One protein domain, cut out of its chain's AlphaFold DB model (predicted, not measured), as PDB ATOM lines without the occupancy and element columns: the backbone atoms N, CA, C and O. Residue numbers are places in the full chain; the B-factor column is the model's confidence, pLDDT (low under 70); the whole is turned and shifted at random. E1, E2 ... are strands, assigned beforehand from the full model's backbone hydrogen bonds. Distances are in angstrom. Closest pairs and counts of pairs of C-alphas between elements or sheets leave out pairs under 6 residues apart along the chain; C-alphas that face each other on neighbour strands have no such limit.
ATOM      1  N   LYS A  84      47.629  35.068 -26.514       92.12
ATOM      2  CA  LYS A  84      46.442  34.288 -26.146       92.12
ATOM      3  C   LYS A  84      45.149  35.051 -26.453       92.12
ATOM      4  O   LYS A  84      45.134  36.278 -26.325       92.12
ATOM      5  N   PRO A  85      44.065  34.363 -26.853       94.44
ATOM      6  CA  PRO A  85      42.780  35.007 -27.078       94.44
ATOM      7  C   PRO A  85      42.149  35.433 -25.747       94.44
ATOM      8  O   PRO A  85      42.064  34.654 -24.802       94.44
ATOM      9  N   GLU A  86      41.660  36.664 -25.707       94.12
ATOM     10  CA  GLU A  86      40.837  37.218 -24.638       94.12
ATOM     11  C   GLU A  86      39.498  37.642 -25.252       94.12
ATOM     12  O   GLU A  86      39.473  38.434 -26.201       94.12
ATOM     13  N   ILE A  87      38.393  37.100 -24.733       93.12
ATOM     14  CA  ILE A  87      37.034  37.337 -25.234       93.12
ATOM     15  C   ILE A  87      36.183  37.924 -24.117       93.12
ATOM     16  O   ILE A  87      36.183  37.428 -22.996       93.12
ATOM     17  N   HIS A  88      35.420  38.951 -24.465       93.50
ATOM     18  CA  HIS A  88      34.397  39.560 -23.628       93.50
ATOM     19  C   HIS A  88      33.063  39.395 -24.336       93.50
ATOM     20  O   HIS A  88      32.922  39.850 -25.471       93.50
ATOM     21  N   LEU A  89      32.098  38.754 -23.687       94.31
ATOM     22  CA  LEU A  89      30.750  38.542 -24.206       94.31
ATOM     23  C   LEU A  89      29.745  39.015 -23.162       94.31
ATOM     24  O   LEU A  89      29.798  38.589 -22.010       94.31
ATOM     25  N   ASN A  90      28.818  39.877 -23.566       95.06
ATOM     26  CA  ASN A  90      27.743  40.311 -22.693       95.06
ATOM     27  C   ASN A  90      26.528  39.378 -22.805       95.06
ATOM     28  O   ASN A  90      25.713  39.510 -23.722       95.06
ATOM     29  N   ALA A  91      26.413  38.454 -21.850       92.06
ATOM     30  CA  ALA A  91      25.257  37.569 -21.703       92.06
ATOM     31  C   ALA A  91      24.107  38.200 -20.888       92.06
ATOM     32  O   ALA A  91      23.022  37.630 -20.805       92.06
ATOM     33  N   GLY A  92      24.342  39.356 -20.257       92.25
ATOM     34  CA  GLY A  92      23.369  40.046 -19.418       92.25
ATOM     35  C   GLY A  92      22.437  40.977 -20.208       92.25
ATOM     36  O   GLY A  92      22.703  41.307 -21.365       92.25
ATOM     37  N   PRO A  93      21.343  41.449 -19.581       93.38
ATOM     38  CA  PRO A  93      20.361  42.314 -20.240       93.38
ATOM     39  C   PRO A  93      20.802  43.784 -20.348       93.38
ATOM     40  O   PRO A  93      20.244  44.538 -21.144       93.38
ATOM     41  N   GLN A  94      21.775  44.212 -19.544       95.31
ATOM     42  CA  GLN A  94      22.246  45.599 -19.482       95.31
ATOM     43  C   GLN A  94      23.482  45.802 -20.354       95.31
ATOM     44  O   GLN A  94      24.197  44.852 -20.645       95.31
ATOM     45  N   VAL A  95      23.762  47.043 -20.754       96.69
ATOM     46  CA  VAL A  95      25.052  47.379 -21.372       96.69
ATOM     47  C   VAL A  95      26.140  47.271 -20.304       96.69
ATOM     48  O   VAL A  95      26.023  47.888 -19.249       96.69
ATOM     49  N   VAL A  96      27.196  46.516 -20.592       95.69
ATOM     50  CA  VAL A  96      28.382  46.404 -19.728       95.69
ATOM     51  C   VAL A  96      29.580  47.055 -20.405       95.69
ATOM     52  O   VAL A  96      29.563  47.274 -21.615       95.69
ATOM     53  N   GLU A  97      30.630  47.368 -19.655       94.44
ATOM     54  CA  GLU A  97      31.887  47.846 -20.228       94.44
ATOM     55  C   GLU A  97      32.920  46.718 -20.265       94.44
ATOM     56  O   GLU A  97      33.089  45.988 -19.292       94.44
ATOM     57  N   ALA A  98      33.648  46.603 -21.374       90.12
ATOM     58  CA  ALA A  98      34.885  45.839 -21.426       90.12
ATOM     59  C   ALA A  98      35.942  46.608 -22.216       90.12
ATOM     60  O   ALA A  98      35.713  47.020 -23.357       90.12
ATOM     61  N   ASN A  99      37.128  46.769 -21.623       85.69
ATOM     62  CA  ASN A  99      38.264  47.459 -22.236       85.69
ATOM     63  C   ASN A  99      37.935  48.895 -22.703       85.69
ATOM     64  O   ASN A  99      38.291  49.272 -23.824       85.69
ATOM     65  N   GLY A 100      37.226  49.687 -21.886       88.00
ATOM     66  CA  GLY A 100      36.868  51.065 -22.236       88.00
ATOM     67  C   GLY A 100      35.808  51.173 -23.334       88.00
ATOM     68  O   GLY A 100      35.710  52.208 -23.996       88.00
ATOM     69  N   ARG A 101      35.063  50.095 -23.613       89.75
ATOM     70  CA  ARG A 101      34.029  50.063 -24.654       89.75
ATOM     71  C   ARG A 101      32.723  49.472 -24.134       89.75
ATOM     72  O   ARG A 101      32.764  48.457 -23.443       89.75
ATOM     73  N   PRO A 102      31.570  50.035 -24.534       94.69
ATOM     74  CA  PRO A 102      30.276  49.454 -24.219       94.69
ATOM     75  C   PRO A 102      30.042  48.173 -25.031       94.69
ATOM     76  O   PRO A 102      30.252  48.138 -26.248       94.69
ATOM     77  N   LEU A 103      29.572  47.133 -24.353       96.25
ATOM     78  CA  LEU A 103      29.081  45.882 -24.914       96.25
ATOM     79  C   LEU A 103      27.578  45.809 -24.619       96.25
ATOM     80  O   LEU A 103      27.199  45.561 -23.473       96.25
ATOM     81  N   PRO A 104      26.692  46.048 -25.600       96.69
ATOM     82  CA  PRO A 104      25.259  45.855 -25.410       96.69
ATOM     83  C   PRO A 104      24.906  44.375 -25.237       96.69
ATOM     84  O   PRO A 104      25.690  43.499 -25.597       96.69
ATOM     85  N   ALA A 105      23.707  44.108 -24.718       96.19
ATOM     86  CA  ALA A 105      23.202  42.755 -24.509       96.19
ATOM     87  C   ALA A 105      23.190  41.926 -25.803       96.19
ATOM     88  O   ALA A 105      22.849  42.431 -26.882       96.19
ATOM     89  N   ALA A 106      23.501  40.636 -25.691       95.69
ATOM     90  CA  ALA A 106      23.269  39.679 -26.764       95.69
ATOM     91  C   ALA A 106      21.760  39.530 -27.029       95.69
ATOM     92  O   ALA A 106      20.983  39.178 -26.147       95.69
ATOM     93  N   ASN A 107      21.335  39.835 -28.254       93.69
ATOM     94  CA  ASN A 107      19.964  39.665 -28.721       93.69
ATOM     95  C   ASN A 107      19.917  39.580 -30.256       93.69
ATOM     96  O   ASN A 107      20.918  39.799 -30.946       93.69
ATOM     97  N   ALA A 108      18.725  39.306 -30.794       91.00
ATOM     98  CA  ALA A 108      18.509  39.193 -32.233       91.00
ATOM     99  C   ALA A 108      18.934  40.464 -32.980       91.00
ATOM    100  O   ALA A 108      19.619  40.370 -33.990       91.00
ATOM    101  N   THR A 109      18.632  41.664 -32.480       89.69
ATOM    102  CA  THR A 109      19.036  42.929 -33.122       89.69
ATOM    103  C   THR A 109      20.555  43.061 -33.240       89.69
ATOM    104  O   THR A 109      21.055  43.471 -34.286       89.69
ATOM    105  N   ASN A 110      21.289  42.634 -32.214       90.81
ATOM    106  CA  ASN A 110      22.748  42.679 -32.159       90.81
ATOM    107  C   ASN A 110      23.433  41.453 -32.796       90.81
ATOM    108  O   ASN A 110      24.661  41.426 -32.907       90.81
ATOM    109  N   GLY A 111      22.647  40.465 -33.233       90.38
ATOM    110  CA  GLY A 111      23.064  39.342 -34.073       90.38
ATOM    111  C   GLY A 111      23.782  38.191 -33.358       90.38
ATOM    112  O   GLY A 111      24.218  37.258 -34.022       90.38
ATOM    113  N   ILE A 112      23.858  38.234 -32.026       94.19
ATOM    114  CA  ILE A 112      24.309  37.130 -31.166       94.19
ATOM    115  C   ILE A 112      23.155  36.792 -30.227       94.19
ATOM    116  O   ILE A 112      22.619  37.683 -29.574       94.19
ATOM    117  N   THR A 113      22.748  35.529 -30.166       94.12
ATOM    118  CA  THR A 113      21.587  35.063 -29.384       94.12
ATOM    119  C   THR A 113      21.918  33.789 -28.617       94.12
ATOM    120  O   THR A 113      22.984  33.222 -28.835       94.12
ATOM    121  N   LYS A 114      21.008  33.336 -27.738       93.00
ATOM    122  CA  LYS A 114      21.121  32.064 -26.999       93.00
ATOM    123  C   LYS A 114      22.500  31.886 -26.356       93.00
ATOM    124  O   LYS A 114      23.187  30.907 -26.621       93.00
ATOM    125  N   VAL A 115      22.938  32.903 -25.614       93.06
ATOM    126  CA  VAL A 115      24.218  32.843 -24.909       93.06
ATOM    127  C   VAL A 115      24.040  31.978 -23.673       93.06
ATOM    128  O   VAL A 115      23.187  32.289 -22.843       93.06
ATOM    129  N   GLU A 116      24.847  30.934 -23.541       90.75
ATOM    130  CA  GLU A 116      24.864  30.073 -22.361       90.75
ATOM    131  C   GLU A 116      26.288  29.992 -21.818       90.75
ATOM    132  O   GLU A 116      27.279  30.091 -22.551       90.75
ATOM    133  N   PHE A 117      26.380  29.853 -20.501       86.88
ATOM    134  CA  PHE A 117      27.642  29.774 -19.792       86.88
ATOM    135  C   PHE A 117      27.598  28.579 -18.855       86.88
ATOM    136  O   PHE A 117      26.824  28.557 -17.899       86.88
ATOM    137  N   GLU A 118      28.435  27.591 -19.134       85.31
ATOM    138  CA  GLU A 118      28.642  26.454 -18.253       85.31
ATOM    139  C   GLU A 118      29.921  26.711 -17.462       85.31
ATOM    140  O   GLU A 118      31.031  26.632 -17.996       85.31
ATOM    141  N   THR A 119      29.762  27.062 -16.184       74.81
ATOM    142  CA  THR A 119      30.856  27.084 -15.208       74.81
ATOM    143  C   THR A 119      30.941  25.734 -14.521       74.81
ATOM    144  O   THR A 119      30.147  25.469 -13.613       74.81
ATOM    145  N   PRO A 120      31.887  24.874 -14.902       75.00
ATOM    146  CA  PRO A 120      32.194  23.720 -14.087       75.00
ATOM    147  C   PRO A 120      32.926  24.135 -12.800       75.00
ATOM    148  O   PRO A 120      33.226  25.311 -12.575       75.00
ATOM    149  N   GLU A 121      33.217  23.150 -11.951       82.88
ATOM    150  CA  GLU A 121      33.982  23.325 -10.715       82.88
ATOM    151  C   GLU A 121      35.312  24.067 -10.940       82.88
ATOM    152  O   GLU A 121      35.903  24.045 -12.026       82.88
ATOM    153  N   VAL A 122      35.817  24.710  -9.884       77.44
ATOM    154  CA  VAL A 122      37.098  25.432  -9.908       77.44
ATOM    155  C   VAL A 122      38.207  24.523 -10.451       77.44
ATOM    156  O   VAL A 122      38.455  23.444  -9.925       77.44
ATOM    157  N   GLY A 123      38.891  24.978 -11.504       75.88
ATOM    158  CA  GLY A 123      39.955  24.225 -12.181       75.88
ATOM    159  C   GLY A 123      39.519  23.503 -13.462       75.88
ATOM    160  O   GLY A 123      40.379  23.027 -14.203       75.88
ATOM    161  N   GLN A 124      38.222  23.465 -13.772       79.00
ATOM    162  CA  GLN A 124      37.699  22.906 -15.019       79.00
ATOM    163  C   GLN A 124      37.490  23.986 -16.103       79.00
ATOM    164  O   GLN A 124      37.469  25.189 -15.836       79.00
ATOM    165  N   ARG A 125      37.376  23.560 -17.369       80.19
ATOM    166  CA  ARG A 125      37.196  24.465 -18.518       80.19
ATOM    167  C   ARG A 125      35.754  24.957 -18.600       80.19
ATOM    168  O   ARG A 125      34.871  24.161 -18.889       80.19
ATOM    169  N   ALA A 126      35.536  26.257 -18.429       84.25
ATOM    170  CA  ALA A 126      34.239  26.859 -18.720       84.25
ATOM    171  C   ALA A 126      33.910  26.796 -20.219       84.25
ATOM    172  O   ALA A 126      34.787  27.023 -21.061       84.25
ATOM    173  N   THR A 127      32.643  26.533 -20.536       86.81
ATOM    174  CA  THR A 127      32.121  26.559 -21.908       86.81
ATOM    175  C   THR A 127      31.224  27.775 -22.079       86.81
ATOM    176  O   THR A 127      30.337  28.029 -21.268       86.81
ATOM    177  N   ILE A 128      31.455  28.532 -23.152       88.50
ATOM    178  CA  ILE A 128      30.571  29.614 -23.586       88.50
ATOM    179  C   ILE A 128      29.961  29.192 -24.914       88.50
ATOM    180  O   ILE A 128      30.700  28.950 -25.870       88.50
ATOM    181  N   SER A 129      28.637  29.123 -24.983       91.81
ATOM    182  CA  SER A 129      27.909  28.878 -26.226       91.81
ATOM    183  C   SER A 129      27.140  30.138 -26.627       91.81
ATOM    184  O   SER A 129      26.774  30.965 -25.791       91.81
ATOM    185  N   PHE A 130      26.950  30.334 -27.929       94.19
ATOM    186  CA  PHE A 130      26.063  31.355 -28.479       94.19
ATOM    187  C   PHE A 130      25.661  30.969 -29.903       94.19
ATOM    188  O   PHE A 130      26.326  30.178 -30.571       94.19
ATOM    189  N   THR A 131      24.579  31.561 -30.394       93.88
ATOM    190  CA  THR A 131      24.092  31.397 -31.765       93.88
ATOM    191  C   THR A 131      24.308  32.675 -32.567       93.88
ATOM    192  O   THR A 131      23.880  33.760 -32.159       93.88
ATOM    193  N   GLN A 132      24.918  32.524 -33.741       91.81
ATOM    194  CA  GLN A 132      25.021  33.546 -34.777       91.81
ATOM    195  C   GLN A 132      24.293  33.048 -36.029       91.81
ATOM    196  O   GLN A 132      24.559  31.951 -36.514       91.81
ATOM    197  N   GLU A 133      23.389  33.860 -36.566       89.12
ATOM    198  CA  GLU A 133      22.721  33.559 -37.831       89.12
ATOM    199  C   GLU A 133      23.652  33.861 -39.015       89.12
ATOM    200  O   GLU A 133      24.224  34.952 -39.104       89.12
TER     201      GLU A 133
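AT A GLANCE: This is residues 84 to 133 of the 251 residues of the protein "HNH_5 domain-containing protein" of Sphingomonas paucimobilis (UniProt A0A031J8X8). Two antiparallel hairpins of unequal size, a long one made by E4 and E5 and a small one made by E2 and E3, stand apart as the two sides of an open, loosely built shape, and the single strand E1 runs into the space between them. The tip of the long hairpin, residues 120 to 125, sticks out free. The printed part has 50 residues with five named strands in the order E1, E2, E3, E4, E5 and no named helix; the class is all strand, with 25 of the 50 residues in named strands, and the two sheets, E2 - E3 and E4 - E5, are each antiparallel. The whole is only just loose, close to compact, with a radius of gyration of the C-alphas of 12.1 A, and it spans 34 by 26 by 21 A.

IN THESE COORDINATES: E1 is residues 84 to 89 and begins at C-alpha 84 at (46.442, 34.288, -26.146); it is 16.4 A from first to last C-alpha. E2, residues 96 to 98, is 6.7 A long, and E3, residues 101 to 103, is 6.5 A long. E4, residues 112 to 118, is the longest strand by residues and measures 17.3 A, starting at C-alpha 112 at (24.309, 37.130, -31.166). E5, residues 127 to 132, measures 16.3 A and ends at C-alpha 132 at (25.021, 33.546, -34.777).

HOW THE PARTS SIT: E1 pairs with no named strand. Its closest C-alphas to E2 are those of His 88 and Ala 98, 6.7 A apart. To E3 the closest are those of Leu 89 and Leu 103, 7.6 A apart. E1 is apart from both E4 and E5. E2 and E3 form a hairpin with a tight link, their directions at 132 degrees; N 103 and O 96 are within hydrogen-bond range at 2.7 A, and N 98 and O 101 at 2.9 A. E3 and E4 are apart. E4 and E5 form a hairpin, antiparallel at 168 degrees. The C-alphas of Val 115 and Phe 130 face each other at 4.3 A, and N 131 and O 113 are within hydrogen-bond range at 2.8 A, as are N 118 and O 127 at 2.9 A.

THE WHOLE: The two C-alphas farthest apart are those of Thr 109 and Gly 123, at 35.0 A. The first and last printed C-alphas, of Lys 84 and Glu 133, are 26.5 A apart. The printed part has no cut, and no link is long. The mean pLDDT of the printed part is 90.2, and no printed residue is under 70.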